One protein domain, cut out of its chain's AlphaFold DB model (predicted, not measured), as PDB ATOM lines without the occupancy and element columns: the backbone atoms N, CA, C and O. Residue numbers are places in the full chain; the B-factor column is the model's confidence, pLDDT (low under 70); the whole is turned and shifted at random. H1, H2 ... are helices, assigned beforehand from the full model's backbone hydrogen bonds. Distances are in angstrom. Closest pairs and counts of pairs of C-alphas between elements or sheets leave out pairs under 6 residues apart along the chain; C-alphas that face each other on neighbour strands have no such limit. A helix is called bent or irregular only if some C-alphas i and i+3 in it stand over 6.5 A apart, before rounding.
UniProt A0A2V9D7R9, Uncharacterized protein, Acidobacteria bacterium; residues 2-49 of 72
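AT A GLANCE: This is residues 2 to 49 of the 72 residues of an uncharacterized protein of Acidobacteria bacterium (UniProt A0A2V9D7R9). Picture an open, hook-like frame: the long helix H2 makes its length, the short helix H1 makes a corner with it at its first end, and the unnamed residues 2 to 9 before H1 fold back along the direction of H2 with a gap between. Residues 4 to 12 and 40 to 46 stand free. The printed part has 48 residues with two named helices, H1 then H2, and no named strand; the class is all helix. It is loose, with a radius of gyration of the C-alphas of 13.6 A, and elongated, spanning 39 by 21 by 14 A.

HOW THE PARTS SIT: Go along the printed part from Thr 2 to H1, residues 10 to 19, and then through a tight link of 2 residues to H2, residues 22 to 45. Look at Leu 16 and Leu 25: their C-alphas, 7.6 A apart, are the closest of the two helices, which are close but not clearly touching. Their lines stand at a steep tilt of 58 degrees, and they run opposite ways. In H2 every O i to N i+4 pair is within hydrogen-bond range; in H1 5 of 6 are.

IN THESE COORDINATES: Find C-alpha 10 at (56.331, 82.567, 54.582), where H1 begins; from there it runs 14.7 A to C-alpha 19. Next find C-alpha 22 at (55.227, 67.385, 51.612); from there H2 runs 34.8 A to C-alpha 45 at (50.229, 69.949, 85.961). Neither helix is bent.

THE WHOLE: The two C-alphas farthest apart, those of Glu 18 and Gly 46, are 39.3 A from each other. The C-alphas of Thr 2 and Thr 49, the first and last printed, are 19.9 A apart. The printed part has no cut, and its one link between helices is tight. In this predicted model the mean pLDDT of the printed part is 95.5, and no printed residue is under 70.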
ATOM      1  N   THR A   2      55.626  77.103  68.323       87.62
ATOM      2  CA  THR A   2      55.887  77.317  69.760       87.62
ATOM      3  C   THR A   2      55.301  78.646  70.258       87.62
ATOM      4  O   THR A   2      54.729  78.705  71.344       87.62
ATOM      5  N   GLN A   3      55.393  79.705  69.441       90.19
ATOM      6  CA  GLN A   3      54.794  81.016  69.710       90.19
ATOM      7  C   GLN A   3      53.262  80.938  69.776       90.19
ATOM      8  O   GLN A   3      52.638  80.208  69.004       90.19
ATOM      9  N   THR A   4      52.664  81.712  70.688       89.88
ATOM     10  CA  THR A   4      51.210  81.902  70.788       89.88
ATOM     11  C   THR A   4      50.890  83.406  70.726       89.88
ATOM     12  O   THR A   4      51.360  84.130  71.602       89.88
ATOM     13  N   PRO A   5      50.130  83.892  69.720       91.81
ATOM     14  CA  PRO A   5      49.508  83.124  68.638       91.81
ATOM     15  C   PRO A   5      50.543  82.524  67.676       91.81
ATOM     16  O   PRO A   5      51.670  83.011  67.565       91.81
ATOM     17  N   VAL A   6      50.151  81.434  67.014       93.19
ATOM     18  CA  VAL A   6      51.007  80.763  66.033       93.19
ATOM     19  C   VAL A   6      51.193  81.682  64.832       93.19
ATOM     20  O   VAL A   6      50.218  82.086  64.209       93.19
ATOM     21  N   ASP A   7      52.451  81.961  64.510       94.12
ATOM     22  CA  ASP A   7      52.868  82.654  63.298       94.12
ATOM     23  C   ASP A   7      54.058  81.895  62.695       94.12
ATOM     24  O   ASP A   7      55.003  81.533  63.408       94.12
ATOM     25  N   VAL A   8      53.977  81.580  61.405       93.62
ATOM     26  CA  VAL A   8      55.036  80.902  60.651       93.62
ATOM     27  C   VAL A   8      55.324  81.767  59.427       93.62
ATOM     28  O   VAL A   8      54.528  81.761  58.491       93.62
ATOM     29  N   PRO A   9      56.441  82.518  59.419       95.56
ATOM     30  CA  PRO A   9      56.753  83.406  58.310       95.56
ATOM     31  C   PRO A   9      56.867  82.641  56.991       95.56
ATOM     32  O   PRO A   9      57.560  81.625  56.934       95.56
ATOM     33  N   GLU A  10      56.295  83.185  55.917       96.31
ATOM     34  CA  GLU A  10      56.331  82.567  54.582       96.31
ATOM     35  C   GLU A  10      57.759  82.202  54.159       96.31
ATOM     36  O   GLU A  10      58.037  81.075  53.771       96.31
ATOM     37  N   LYS A  11      58.717  83.113  54.379       97.88
ATOM     38  CA  LYS A  11      60.141  82.885  54.091       97.88
ATOM     39  C   LYS A  11      60.711  81.643  54.790       97.88
ATOM     40  O   LYS A  11      61.627  81.014  54.263       97.88
ATOM     41  N   LEU A  12      60.247  81.327  56.000       95.75
ATOM     42  CA  LEU A  12      60.667  80.113  56.701       95.75
ATOM     43  C   LEU A  12      60.029  78.885  56.054       95.75
ATOM     44  O   LEU A  12      60.728  77.904  55.823       95.75
ATOM     45  N   PHE A  13      58.736  78.954  55.746       95.75
ATOM     46  CA  PHE A  13      58.018  77.846  55.131       95.75
ATOM     47  C   PHE A  13      58.579  77.500  53.745       95.75
ATOM     48  O   PHE A  13      58.869  76.333  53.493       95.75
ATOM     49  N   SER A  14      58.869  78.497  52.902       97.38
ATOM     50  CA  SER A  14      59.474  78.275  51.579       97.38
ATOM     51  C   SER A  14      60.825  77.551  51.673       97.38
ATOM     52  O   SER A  14      61.074  76.596  50.944       97.38
ATOM     53  N   ARG A  15      61.680  77.926  52.635       98.19
ATOM     54  CA  ARG A  15      62.964  77.235  52.864       98.19
ATOM     55  C   ARG A  15      62.788  75.788  53.314       98.19
ATOM     56  O   ARG A  15      63.620  74.950  53.005       98.19
ATOM     57  N   LEU A  16      61.732  75.488  54.068       97.56
ATOM     58  CA  LEU A  16      61.440  74.111  54.466       97.56
ATOM     59  C   LEU A  16      60.966  73.282  53.266       97.56
ATOM     60  O   LEU A  16      61.363  72.128  53.146       97.56
ATOM     61  N   THR A  17      60.183  73.863  52.353       97.69
ATOM     62  CA  THR A  17      59.740  73.176  51.127       97.69
ATOM     63  C   THR A  17      60.861  72.924  50.114       97.69
ATOM     64  O   THR A  17      60.714  72.063  49.255       97.69
ATOM     65  N   GLU A  18      61.983  73.647  50.210       98.25
ATOM     66  CA  GLU A  18      63.188  73.384  49.408       98.25
ATOM     67  C   GLU A  18      63.944  72.127  49.884       98.25
ATOM     68  O   GLU A  18      64.593  71.463  49.080       98.25
ATOM     69  N   GLU A  19      63.834  71.778  51.171       98.31
ATOM     70  CA  GLU A  19      64.610  70.702  51.813       98.31
ATOM     71  C   GLU A  19      63.786  69.433  52.086       98.31
ATOM     72  O   GLU A  19      64.328  68.328  52.149       98.31
ATOM     73  N   PHE A  20      62.470  69.572  52.265       98.38
ATOM     74  CA  PHE A  20      61.580  68.488  52.674       98.38
ATOM     75  C   PHE A  20      60.459  68.266  51.664       98.38
ATOM     76  O   PHE A  20      59.853  69.205  51.147       98.38
ATOM     77  N   SER A  21      60.120  66.997  51.449       98.50
ATOM     78  CA  SER A  21      58.885  66.631  50.756       98.50
ATOM     79  C   SER A  21      57.653  67.001  51.586       98.50
ATOM     80  O   SER A  21      57.719  67.136  52.808       98.50
ATOM     81  N   GLU A  22      56.494  67.088  50.937       98.06
ATOM     82  CA  GLU A  22      55.227  67.385  51.612       98.06
ATOM     83  C   GLU A  22      54.923  66.405  52.759       98.06
ATOM     84  O   GLU A  22      54.558  66.828  53.854       98.06
ATOM     85  N   ALA A  23      55.163  65.105  52.554       98.56
ATOM     86  CA  ALA A  23      54.985  64.093  53.596       98.56
ATOM     87  C   ALA A  23      55.900  64.344  54.808       98.56
ATOM     88  O   ALA A  23      55.449  64.302  55.950       98.56
ATOM     89  N   GLN A  24      57.167  64.692  54.567       98.56
ATOM     90  CA  GLN A  24      58.112  65.025  55.636       98.56
ATOM     91  C   GLN A  24      57.726  66.315  56.368       98.56
ATOM     92  O   GLN A  24      57.911  66.406  57.579       98.56
ATOM     93  N   LEU A  25      57.158  67.305  55.673       98.19
ATOM     94  CA  LEU A  25      56.640  68.519  56.310       98.19
ATOM     95  C   LEU A  25      55.444  68.222  57.219       98.19
ATOM     96  O   LEU A  25      55.349  68.801  58.304       98.19
ATOM     97  N   VAL A  26      54.556  67.312  56.808       98.19
ATOM     98  CA  VAL A  26      53.446  66.837  57.646       98.19
ATOM     99  C   VAL A  26      53.982  66.154  58.903       98.19
ATOM    100  O   VAL A  26      53.571  66.510  60.007       98.19
ATOM    101  N   GLU A  27      54.936  65.233  58.759       98.50
ATOM    102  CA  GLU A  27      55.564  64.538  59.889       98.50
ATOM    103  C   GLU A  27      56.279  65.508  60.839       98.50
ATOM    104  O   GLU A  27      56.066  65.464  62.053       98.50
ATOM    105  N   LEU A  28      57.068  66.439  60.296       97.25
ATOM    106  CA  LEU A  28      57.762  67.467  61.070       97.25
ATOM    107  C   LEU A  28      56.774  68.331  61.860       97.25
ATOM    108  O   LEU A  28      56.965  68.586  63.050       97.25
ATOM    109  N   THR A  29      55.692  68.763  61.214       96.38
ATOM    110  CA  THR A  29      54.655  69.582  61.848       96.38
ATOM    111  C   THR A  29      53.934  68.807  62.951       96.38
ATOM    112  O   THR A  29      53.702  69.359  64.029       96.38
ATOM    113  N   ALA A  30      53.634  67.524  62.729       97.75
ATOM    114  CA  ALA A  30      53.020  66.654  63.727       97.75
ATOM    115  C   ALA A  30      53.925  66.457  64.953       97.75
ATOM    116  O   ALA A  30      53.458  66.605  66.084       97.75
ATOM    117  N   ALA A  31      55.223  66.212  64.748       97.75
ATOM    118  CA  ALA A  31      56.197  66.091  65.833       97.75
ATOM    119  C   ALA A  31      56.295  67.387  66.658       97.75
ATOM    120  O   ALA A  31      56.236  67.358  67.887       97.75
ATOM    121  N   ILE A  32      56.356  68.546  65.990       96.25
ATOM    122  CA  ILE A  32      56.352  69.857  66.655       96.25
ATOM    123  C   ILE A  32      55.067  70.055  67.467       96.25
ATOM    124  O   ILE A  32      55.115  70.573  68.585       96.25
ATOM    125  N   ALA A  33      53.907  69.690  66.921       96.38
ATOM    126  CA  ALA A  33      52.633  69.812  67.623       96.38
ATOM    127  C   ALA A  33      52.585  68.918  68.872       96.38
ATOM    128  O   ALA A  33      52.167  69.385  69.933       96.38
ATOM    129  N   TRP A  34      53.066  67.675  68.761       97.31
ATOM    130  CA  TRP A  34      53.124  66.720  69.866       97.31
ATOM    131  C   TRP A  34      53.987  67.218  71.028       97.31
ATOM    132  O   TRP A  34      53.523  67.257  72.168       97.31
ATOM    133  N   GLU A  35      55.200  67.698  70.748       96.81
ATOM    134  CA  GLU A  35      56.075  68.225  71.801       96.81
ATOM    135  C   GLU A  35      55.509  69.494  72.446       96.81
ATOM    136  O   GLU A  35      55.590  69.662  73.662       96.81
ATOM    137  N   ASN A  36      54.862  70.369  71.667       95.00
ATOM    138  CA  ASN A  36      54.190  71.544  72.228       95.00
ATOM    139  C   ASN A  36      53.006  71.164  73.127       95.00
ATOM    140  O   ASN A  36      52.783  71.824  74.142       95.00
ATOM    141  N   TYR A  37      52.243  70.127  72.769       94.88
ATOM    142  CA  TYR A  37      51.174  69.606  73.618       94.88
ATOM    143  C   TYR A  37      51.741  69.078  74.935       94.88
ATOM    144  O   TYR A  37      51.308  69.527  75.994       94.88
ATOM    145  N   ARG A  38      52.738  68.187  74.870       95.31
ATOM    146  CA  ARG A  38      53.355  67.584  76.054       95.31
ATOM    147  C   ARG A  38      53.951  68.647  76.975       95.31
ATOM    148  O   ARG A  38      53.638  68.658  78.154       95.31
ATOM    149  N   ALA A  39      54.683  69.618  76.428       93.06
ATOM    150  CA  ALA A  39      55.243  70.718  77.213       93.06
ATOM    151  C   ALA A  39      54.167  71.553  77.931       93.06
ATOM    152  O   ALA A  39      54.328  71.909  79.097       93.06
ATOM    153  N   ARG A  40      53.055  71.871  77.254       93.50
ATOM    154  CA  ARG A  40      51.944  72.628  77.861       93.50
ATOM    155  C   ARG A  40      51.192  71.808  78.903       93.50
ATOM    156  O   ARG A  40      50.793  72.364  79.920       93.50
ATOM    157  N   PHE A  41      50.998  70.520  78.639       95.75
ATOM    158  CA  PHE A  41      50.393  69.582  79.574       95.75
ATOM    159  C   PHE A  41      51.244  69.474  80.842       95.75
ATOM    160  O   PHE A  41      50.753  69.782  81.925       95.75
ATOM    161  N   ASP A  42      52.530  69.154  80.699       95.12
ATOM    162  CA  ASP A  42      53.468  68.999  81.813       95.12
ATOM    163  C   ASP A  42      53.518  70.279  82.662       95.12
ATOM    164  O   ASP A  42      53.351  70.231  83.881       95.12
ATOM    165  N   HIS A  43      53.614  71.448  82.017       93.38
ATOM    166  CA  HIS A  43      53.607  72.737  82.711       93.38
ATOM    167  C   HIS A  43      52.279  73.026  83.432       93.38
ATOM    168  O   HIS A  43      52.283  73.590  84.524       93.38
ATOM    169  N   ALA A  44      51.130  72.670  82.848       96.38
ATOM    170  CA  ALA A  44      49.827  72.875  83.482       96.38
ATOM    171  C   ALA A  44      49.651  72.031  84.755       96.38
ATOM    172  O   ALA A  44      48.983  72.473  85.689       96.38
ATOM    173  N   PHE A  45      50.266  70.848  84.804       97.00
ATOM    174  CA  PHE A  45      50.229  69.949  85.961       97.00
ATOM    175  C   PHE A  45      51.426  70.105  86.910       97.00
ATOM    176  O   PHE A  45      51.470  69.427  87.933       97.00
ATOM    177  N   GLY A  46      52.378  70.995  86.605       95.00
ATOM    178  CA  GLY A  46      53.591  71.176  87.406       95.00
ATOM    179  C   GLY A  46      54.486  69.934  87.429       95.00
ATOM    180  O   GLY A  46      55.125  69.665  88.441       95.00
ATOM    181  N   ILE A  47      54.492  69.157  86.341       94.88
ATOM    182  CA  ILE A  47      55.353  67.982  86.186       94.88
ATOM    183  C   ILE A  47      56.793  68.469  85.999       94.88
ATOM    184  O   ILE A  47      57.092  69.189  85.044       94.88
ATOM    185  N   ASP A  48      57.668  68.091  86.932       86.56
ATOM    186  CA  ASP A  48      59.092  68.432  86.913       86.56
ATOM    187  C   ASP A  48      59.913  67.356  86.178       86.56
ATOM    188  O   ASP A  48      59.421  66.293  85.798       86.56
ATOM    189  N   THR A  49      61.187  67.648  85.955       85.06
ATOM    190  CA  THR A  49      62.155  66.716  85.383       85.06
ATOM    191  C   THR A  49      62.443  65.541  86.323       85.06
ATOM    192  O   THR A  49      62.403  65.670  87.541       85.06
TER     193      THR A  49